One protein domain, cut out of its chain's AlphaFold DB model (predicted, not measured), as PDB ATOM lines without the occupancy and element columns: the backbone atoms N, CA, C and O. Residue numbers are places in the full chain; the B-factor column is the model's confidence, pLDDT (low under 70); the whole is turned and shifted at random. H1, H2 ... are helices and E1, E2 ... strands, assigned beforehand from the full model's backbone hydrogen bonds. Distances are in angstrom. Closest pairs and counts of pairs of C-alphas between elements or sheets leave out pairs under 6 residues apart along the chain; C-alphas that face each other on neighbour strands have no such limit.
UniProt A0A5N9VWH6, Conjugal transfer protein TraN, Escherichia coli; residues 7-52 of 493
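What this domain is: This is residues 7 to 52 of the 493 residues of the protein "Conjugal transfer protein TraN" of Escherichia coli (UniProt A0A5N9VWH6). Little regular structure is present: a two-stranded antiparallel ribbon, E1 and E2, makes one part of a loose rod, and a loop bearing the tiny helix H1 sticks out with residues 20 to 25 at one end. The long link after H1, residues 27 to 40, folds back to the ribbon. The printed part has 46 residues, in the order E1, H1, E2, of mixed class, with 18 in named elements; its radius of gyration of the C-alphas is 12.5 A and its spans are 42 by 16 by 14 A.

How they stand to each other: E1, residues 10 to 16, and E2, residues 41 to 47, are antiparallel neighbours at 149 degrees. N 12 and O 45, 2.8 A apart, are within hydrogen-bond range. H1, residues 23 to 26, is too short for an O i to N i+4 pair; its one O i to N i+3 pair is within range.

Where its parts are: E1 begins at C-alpha 10 (6.488, 34.220, -34.300) and measures 15.9 A. E2 measures 15.5 A and ends at C-alpha 47 (10.022, 38.288, -33.134). H1 measures 5.0 A.

The domain as a whole: The C-alphas farthest apart, of Pro 22 and Asp 52, are 42.5 A apart. The printed part has no cut. The link H1 to E2 is long. Residues 38 to 39 have pLDDT under 70.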
ATOM      1  N   ARG A   7       1.458  43.375 -35.522       81.25
ATOM      2  CA  ARG A   7       1.666  41.991 -35.940       81.25
ATOM      3  C   ARG A   7       3.063  41.553 -35.531       81.25
ATOM      4  O   ARG A   7       3.947  42.382 -35.362       81.25
ATOM      5  N   PHE A   8       3.253  40.252 -35.382       85.12
ATOM      6  CA  PHE A   8       4.555  39.636 -35.160       85.12
ATOM      7  C   PHE A   8       4.613  38.325 -35.943       85.12
ATOM      8  O   PHE A   8       3.571  37.735 -36.237       85.12
ATOM      9  N   ASP A   9       5.817  37.888 -36.298       83.75
ATOM     10  CA  ASP A   9       6.010  36.731 -37.172       83.75
ATOM     11  C   ASP A   9       5.938  35.418 -36.391       83.75
ATOM     12  O   ASP A   9       5.370  34.433 -36.862       83.75
ATOM     13  N   ARG A  10       6.520  35.390 -35.184       84.12
ATOM     14  CA  ARG A  10       6.488  34.220 -34.300       84.12
ATOM     15  C   ARG A  10       6.809  34.561 -32.850       84.12
ATOM     16  O   ARG A  10       7.521  35.521 -32.558       84.12
ATOM     17  N   PHE A  11       6.338  33.701 -31.956       86.56
ATOM     18  CA  PHE A  11       6.823  33.639 -30.583       86.56
ATOM     19  C   PHE A  11       8.219  33.003 -30.558       86.56
ATOM     20  O   PHE A  11       8.461  31.992 -31.223       86.56
ATOM     21  N   LYS A  12       9.141  33.606 -29.812       87.94
ATOM     22  CA  LYS A  12      10.465  33.053 -29.530       87.94
ATOM     23  C   LYS A  12      10.662  32.967 -28.033       87.94
ATOM     24  O   LYS A  12      10.967  33.964 -27.372       87.94
ATOM     25  N   ASP A  13      10.532  31.754 -27.526       87.50
ATOM     26  CA  ASP A  13      10.637  31.504 -26.100       87.50
ATOM     27  C   ASP A  13      12.054  31.776 -25.609       87.50
ATOM     28  O   ASP A  13      13.047  31.354 -26.203       87.50
ATOM     29  N   MET A  14      12.135  32.550 -24.533       85.06
ATOM     30  CA  MET A  14      13.394  32.964 -23.924       85.06
ATOM     31  C   MET A  14      13.656  32.214 -22.622       85.06
ATOM     32  O   MET A  14      14.801  31.895 -22.322       85.06
ATOM     33  N   ASP A  15      12.606  31.970 -21.840       86.00
ATOM     34  CA  ASP A  15      12.697  31.345 -20.523       86.00
ATOM     35  C   ASP A  15      11.643  30.245 -20.415       86.00
ATOM     36  O   ASP A  15      10.453  30.523 -20.250       86.00
ATOM     37  N   VAL A  16      12.100  29.000 -20.552       84.06
ATOM     38  CA  VAL A  16      11.273  27.791 -20.535       84.06
ATOM     39  C   VAL A  16      11.822  26.842 -19.478       84.06
ATOM     40  O   VAL A  16      13.014  26.533 -19.467       84.06
ATOM     41  N   GLY A  17      10.958  26.352 -18.593       81.75
ATOM     42  CA  GLY A  17      11.331  25.359 -17.590       81.75
ATOM     43  C   GLY A  17      10.513  25.466 -16.311       81.75
ATOM     44  O   GLY A  17       9.612  26.280 -16.184       81.75
ATOM     45  N   THR A  18      10.837  24.644 -15.319       81.06
ATOM     46  CA  THR A  18      10.045  24.551 -14.080       81.06
ATOM     47  C   THR A  18      10.476  25.536 -12.996       81.06
ATOM     48  O   THR A  18       9.824  25.633 -11.962       81.06
ATOM     49  N   LYS A  19      11.617  26.223 -13.177       81.62
ATOM     50  CA  LYS A  19      12.277  27.059 -12.153       81.62
ATOM     51  C   LYS A  19      12.406  26.377 -10.778       81.62
ATOM     52  O   LYS A  19      12.501  27.053  -9.760       81.62
ATOM     53  N   ARG A  20      12.449  25.034 -10.758       82.38
ATOM     54  CA  ARG A  20      12.460  24.191  -9.544       82.38
ATOM     55  C   ARG A  20      11.240  24.389  -8.630       82.38
ATOM     56  O   ARG A  20      11.332  24.144  -7.431       82.38
ATOM     57  N   LEU A  21      10.108  24.829  -9.178       82.00
ATOM     58  CA  LEU A  21       8.856  24.921  -8.433       82.00
ATOM     59  C   LEU A  21       8.232  23.525  -8.230       82.00
ATOM     60  O   LEU A  21       8.432  22.644  -9.070       82.00
ATOM     61  N   PRO A  22       7.468  23.313  -7.142       84.19
ATOM     62  CA  PRO A  22       6.757  22.062  -6.900       84.19
ATOM     63  C   PRO A  22       5.711  21.769  -7.983       84.19
ATOM     64  O   PRO A  22       5.064  22.682  -8.496       84.19
ATOM     65  N   GLU A  23       5.478  20.489  -8.270       79.31
ATOM     66  CA  GLU A  23       4.534  20.027  -9.300       79.31
ATOM     67  C   GLU A  23       3.091  20.503  -9.058       79.31
ATOM     68  O   GLU A  23       2.377  20.854  -9.999       79.31
ATOM     69  N   SER A  24       2.697  20.647  -7.788       83.50
ATOM     70  CA  SER A  24       1.411  21.233  -7.399       83.50
ATOM     71  C   SER A  24       1.230  22.668  -7.904       83.50
ATOM     72  O   SER A  24       0.125  23.046  -8.278       83.50
ATOM     73  N   VAL A  25       2.306  23.456  -7.979       79.44
ATOM     74  CA  VAL A  25       2.287  24.840  -8.477       79.44
ATOM     75  C   VAL A  25       2.322  24.875 -10.002       79.44
ATOM     76  O   VAL A  25       1.592  25.650 -10.617       79.44
ATOM     77  N   LEU A  26       3.130  24.009 -10.617       77.00
ATOM     78  CA  LEU A  26       3.261  23.924 -12.075       77.00
ATOM     79  C   LEU A  26       1.944  23.492 -12.740       77.00
ATOM     80  O   LEU A  26       1.589  24.025 -13.785       77.00
ATOM     81  N   SER A  27       1.183  22.596 -12.101       77.38
ATOM     82  CA  SER A  27      -0.114  22.112 -12.609       77.38
ATOM     83  C   SER A  27      -1.211  23.184 -12.695       77.38
ATOM     84  O   SER A  27      -2.193  23.003 -13.413       77.38
ATOM     85  N   MET A  28      -1.051  24.311 -11.993       79.38
ATOM     86  CA  MET A  28      -1.990  25.440 -12.039       79.38
ATOM     87  C   MET A  28      -1.664  26.447 -13.146       79.38
ATOM     88  O   MET A  28      -2.467  27.339 -13.430       79.38
ATOM     89  N   ALA A  29      -0.479  26.352 -13.746       75.12
ATOM     90  CA  ALA A  29      -0.025  27.323 -14.718       75.12
ATOM     91  C   ALA A  29      -0.611  27.023 -16.105       75.12
ATOM     92  O   ALA A  29      -0.718  25.874 -16.531       75.12
ATOM     93  N   LYS A  30      -1.021  28.080 -16.809       78.31
ATOM     94  CA  LYS A  30      -1.555  27.990 -18.171       78.31
ATOM     95  C   LYS A  30      -0.440  28.268 -19.185       78.31
ATOM     96  O   LYS A  30       0.466  29.037 -18.858       78.31
ATOM     97  N   PRO A  31      -0.515  27.692 -20.400       79.44
ATOM     98  CA  PRO A  31       0.385  28.050 -21.493       79.44
ATOM     99  C   PRO A  31       0.395  29.567 -21.713       79.44
ATOM    100  O   PRO A  31      -0.655  30.208 -21.604       79.44
ATOM    101  N   LEU A  32       1.567  30.144 -22.002       82.00
ATOM    102  CA  LEU A  32       1.713  31.604 -22.090       82.00
ATOM    103  C   LEU A  32       0.964  32.184 -23.300       82.00
ATOM    104  O   LEU A  32       0.491  33.319 -23.262       82.00
ATOM    105  N   TYR A  33       0.847  31.398 -24.368       81.50
ATOM    106  CA  TYR A  33       0.115  31.733 -25.583       81.50
ATOM    107  C   TYR A  33      -0.467  30.468 -26.232       81.50
ATOM    108  O   TYR A  33      -0.112  29.335 -25.899       81.50
ATOM    109  N   GLU A  34      -1.387  30.663 -27.173       75.81
ATOM    110  CA  GLU A  34      -2.039  29.575 -27.899       75.81
ATOM    111  C   GLU A  34      -1.027  28.841 -28.800       75.81
ATOM    112  O   GLU A  34      -0.437  29.432 -29.704       75.81
ATOM    113  N   GLY A  35      -0.792  27.552 -28.532       74.94
ATOM    114  CA  GLY A  35       0.202  26.741 -29.249       74.94
ATOM    115  C   GLY A  35       1.604  26.701 -28.623       74.94
ATOM    116  O   GLY A  35       2.516  26.158 -29.249       74.94
ATOM    117  N   ASP A  36       1.785  27.234 -27.411       79.50
ATOM    118  CA  ASP A  36       3.001  27.059 -26.605       79.50
ATOM    119  C   ASP A  36       3.252  25.562 -26.323       79.50
ATOM    120  O   ASP A  36       2.400  24.859 -25.777       79.50
ATOM    121  N   LYS A  37       4.412  25.062 -26.772       71.06
ATOM    122  CA  LYS A  37       4.852  23.661 -26.609       71.06
ATOM    123  C   LYS A  37       5.904  23.505 -25.508       71.06
ATOM    124  O   LYS A  37       6.365  22.387 -25.272       71.06
ATOM    125  N   GLY A  38       6.328  24.602 -24.878       62.88
ATOM    126  CA  GLY A  38       7.207  24.568 -23.718       62.88
ATOM    127  C   GLY A  38       6.459  24.011 -22.508       62.88
ATOM    128  O   GLY A  38       5.272  24.259 -22.338       62.88
ATOM    129  N   PHE A  39       7.138  23.243 -21.649       69.25
ATOM    130  CA  PHE A  39       6.511  22.678 -20.443       69.25
ATOM    131  C   PHE A  39       5.890  23.778 -19.563       69.25
ATOM    132  O   PHE A  39       4.796  23.607 -19.041       69.25
ATOM    133  N   LEU A  40       6.600  24.906 -19.427       78.44
ATOM    134  CA  LEU A  40       6.134  26.162 -18.839       78.44
ATOM    135  C   LEU A  40       7.007  27.310 -19.356       78.44
ATOM    136  O   LEU A  40       8.196  27.378 -19.026       78.44
ATOM    137  N   THR A  41       6.428  28.184 -20.179       82.56
ATOM    138  CA  THR A  41       7.108  29.355 -20.746       82.56
ATOM    139  C   THR A  41       6.834  30.581 -19.876       82.56
ATOM    140  O   THR A  41       5.701  31.029 -19.738       82.56
ATOM    141  N   TRP A  42       7.883  31.140 -19.274       83.56
ATOM    142  CA  TRP A  42       7.796  32.313 -18.391       83.56
ATOM    143  C   TRP A  42       7.982  33.625 -19.141       83.56
ATOM    144  O   TRP A  42       7.494  34.670 -18.715       83.56
ATOM    145  N   LYS A  43       8.747  33.581 -20.232       86.00
ATOM    146  CA  LYS A  43       9.055  34.743 -21.055       86.00
ATOM    147  C   LYS A  43       9.228  34.308 -22.496       86.00
ATOM    148  O   LYS A  43      10.047  33.440 -22.794       86.00
ATOM    149  N   THR A  44       8.515  34.982 -23.383       86.62
ATOM    150  CA  THR A  44       8.681  34.853 -24.827       86.62
ATOM    151  C   THR A  44       8.890  36.239 -25.429       86.62
ATOM    152  O   THR A  44       8.414  37.240 -24.887       86.62
ATOM    153  N   ASN A  45       9.658  36.308 -26.509       86.81
ATOM    154  CA  ASN A  45       9.825  37.510 -27.313       86.81
ATOM    155  C   ASN A  45       8.939  37.417 -28.554       86.81
ATOM    156  O   ASN A  45       8.844  36.357 -29.172       86.81
ATOM    157  N   LEU A  46       8.341  38.535 -28.953       85.88
ATOM    158  CA  LEU A  46       7.590  38.630 -30.202       85.88
ATOM    159  C   LEU A  46       8.569  39.010 -31.317       85.88
ATOM    160  O   LEU A  46       8.872  40.186 -31.522       85.88
ATOM    161  N   GLU A  47       9.130  38.014 -32.005       84.25
ATOM    162  CA  GLU A  47      10.022  38.288 -33.134       84.25
ATOM    163  C   GLU A  47       9.236  38.861 -34.315       84.25
ATOM    164  O   GLU A  47       8.141  38.396 -34.638       84.25
ATOM    165  N   GLY A  48       9.809  39.882 -34.958       78.94
ATOM    166  CA  GLY A  48       9.152  40.584 -36.062       78.94
ATOM    167  C   GLY A  48       7.981  41.463 -35.620       78.94
ATOM    168  O   GLY A  48       7.125  41.777 -36.440       78.94
ATOM    169  N   TYR A  49       7.906  41.841 -34.335       82.12
ATOM    170  CA  TYR A  49       6.858  42.736 -33.851       82.12
ATOM    171  C   TYR A  49       6.940  44.106 -34.535       82.12
ATOM    172  O   TYR A  49       7.921  44.835 -34.384       82.12
ATOM    173  N   PHE A  50       5.893  44.459 -35.271       83.44
ATOM    174  CA  PHE A  50       5.759  45.724 -35.980       83.44
ATOM    175  C   PHE A  50       4.298  46.168 -35.998       83.44
ATOM    176  O   PHE A  50       3.392  45.343 -36.129       83.44
ATOM    177  N   CYS A  51       4.067  47.475 -35.894       83.69
ATOM    178  CA  CYS A  51       2.733  48.064 -35.909       83.69
ATOM    179  C   CYS A  51       2.523  48.873 -37.180       83.69
ATOM    180  O   CYS A  51       3.202  49.873 -37.403       83.69
ATOM    181  N   ASP A  52       1.562  48.433 -37.991       85.19
ATOM    182  CA  ASP A  52       1.193  49.064 -39.252       85.19
ATOM    183  C   ASP A  52      -0.306  49.401 -39.267       85.19
ATOM    184  O   ASP A  52      -1.138  48.523 -39.536       85.19
TER     185      ASP A  52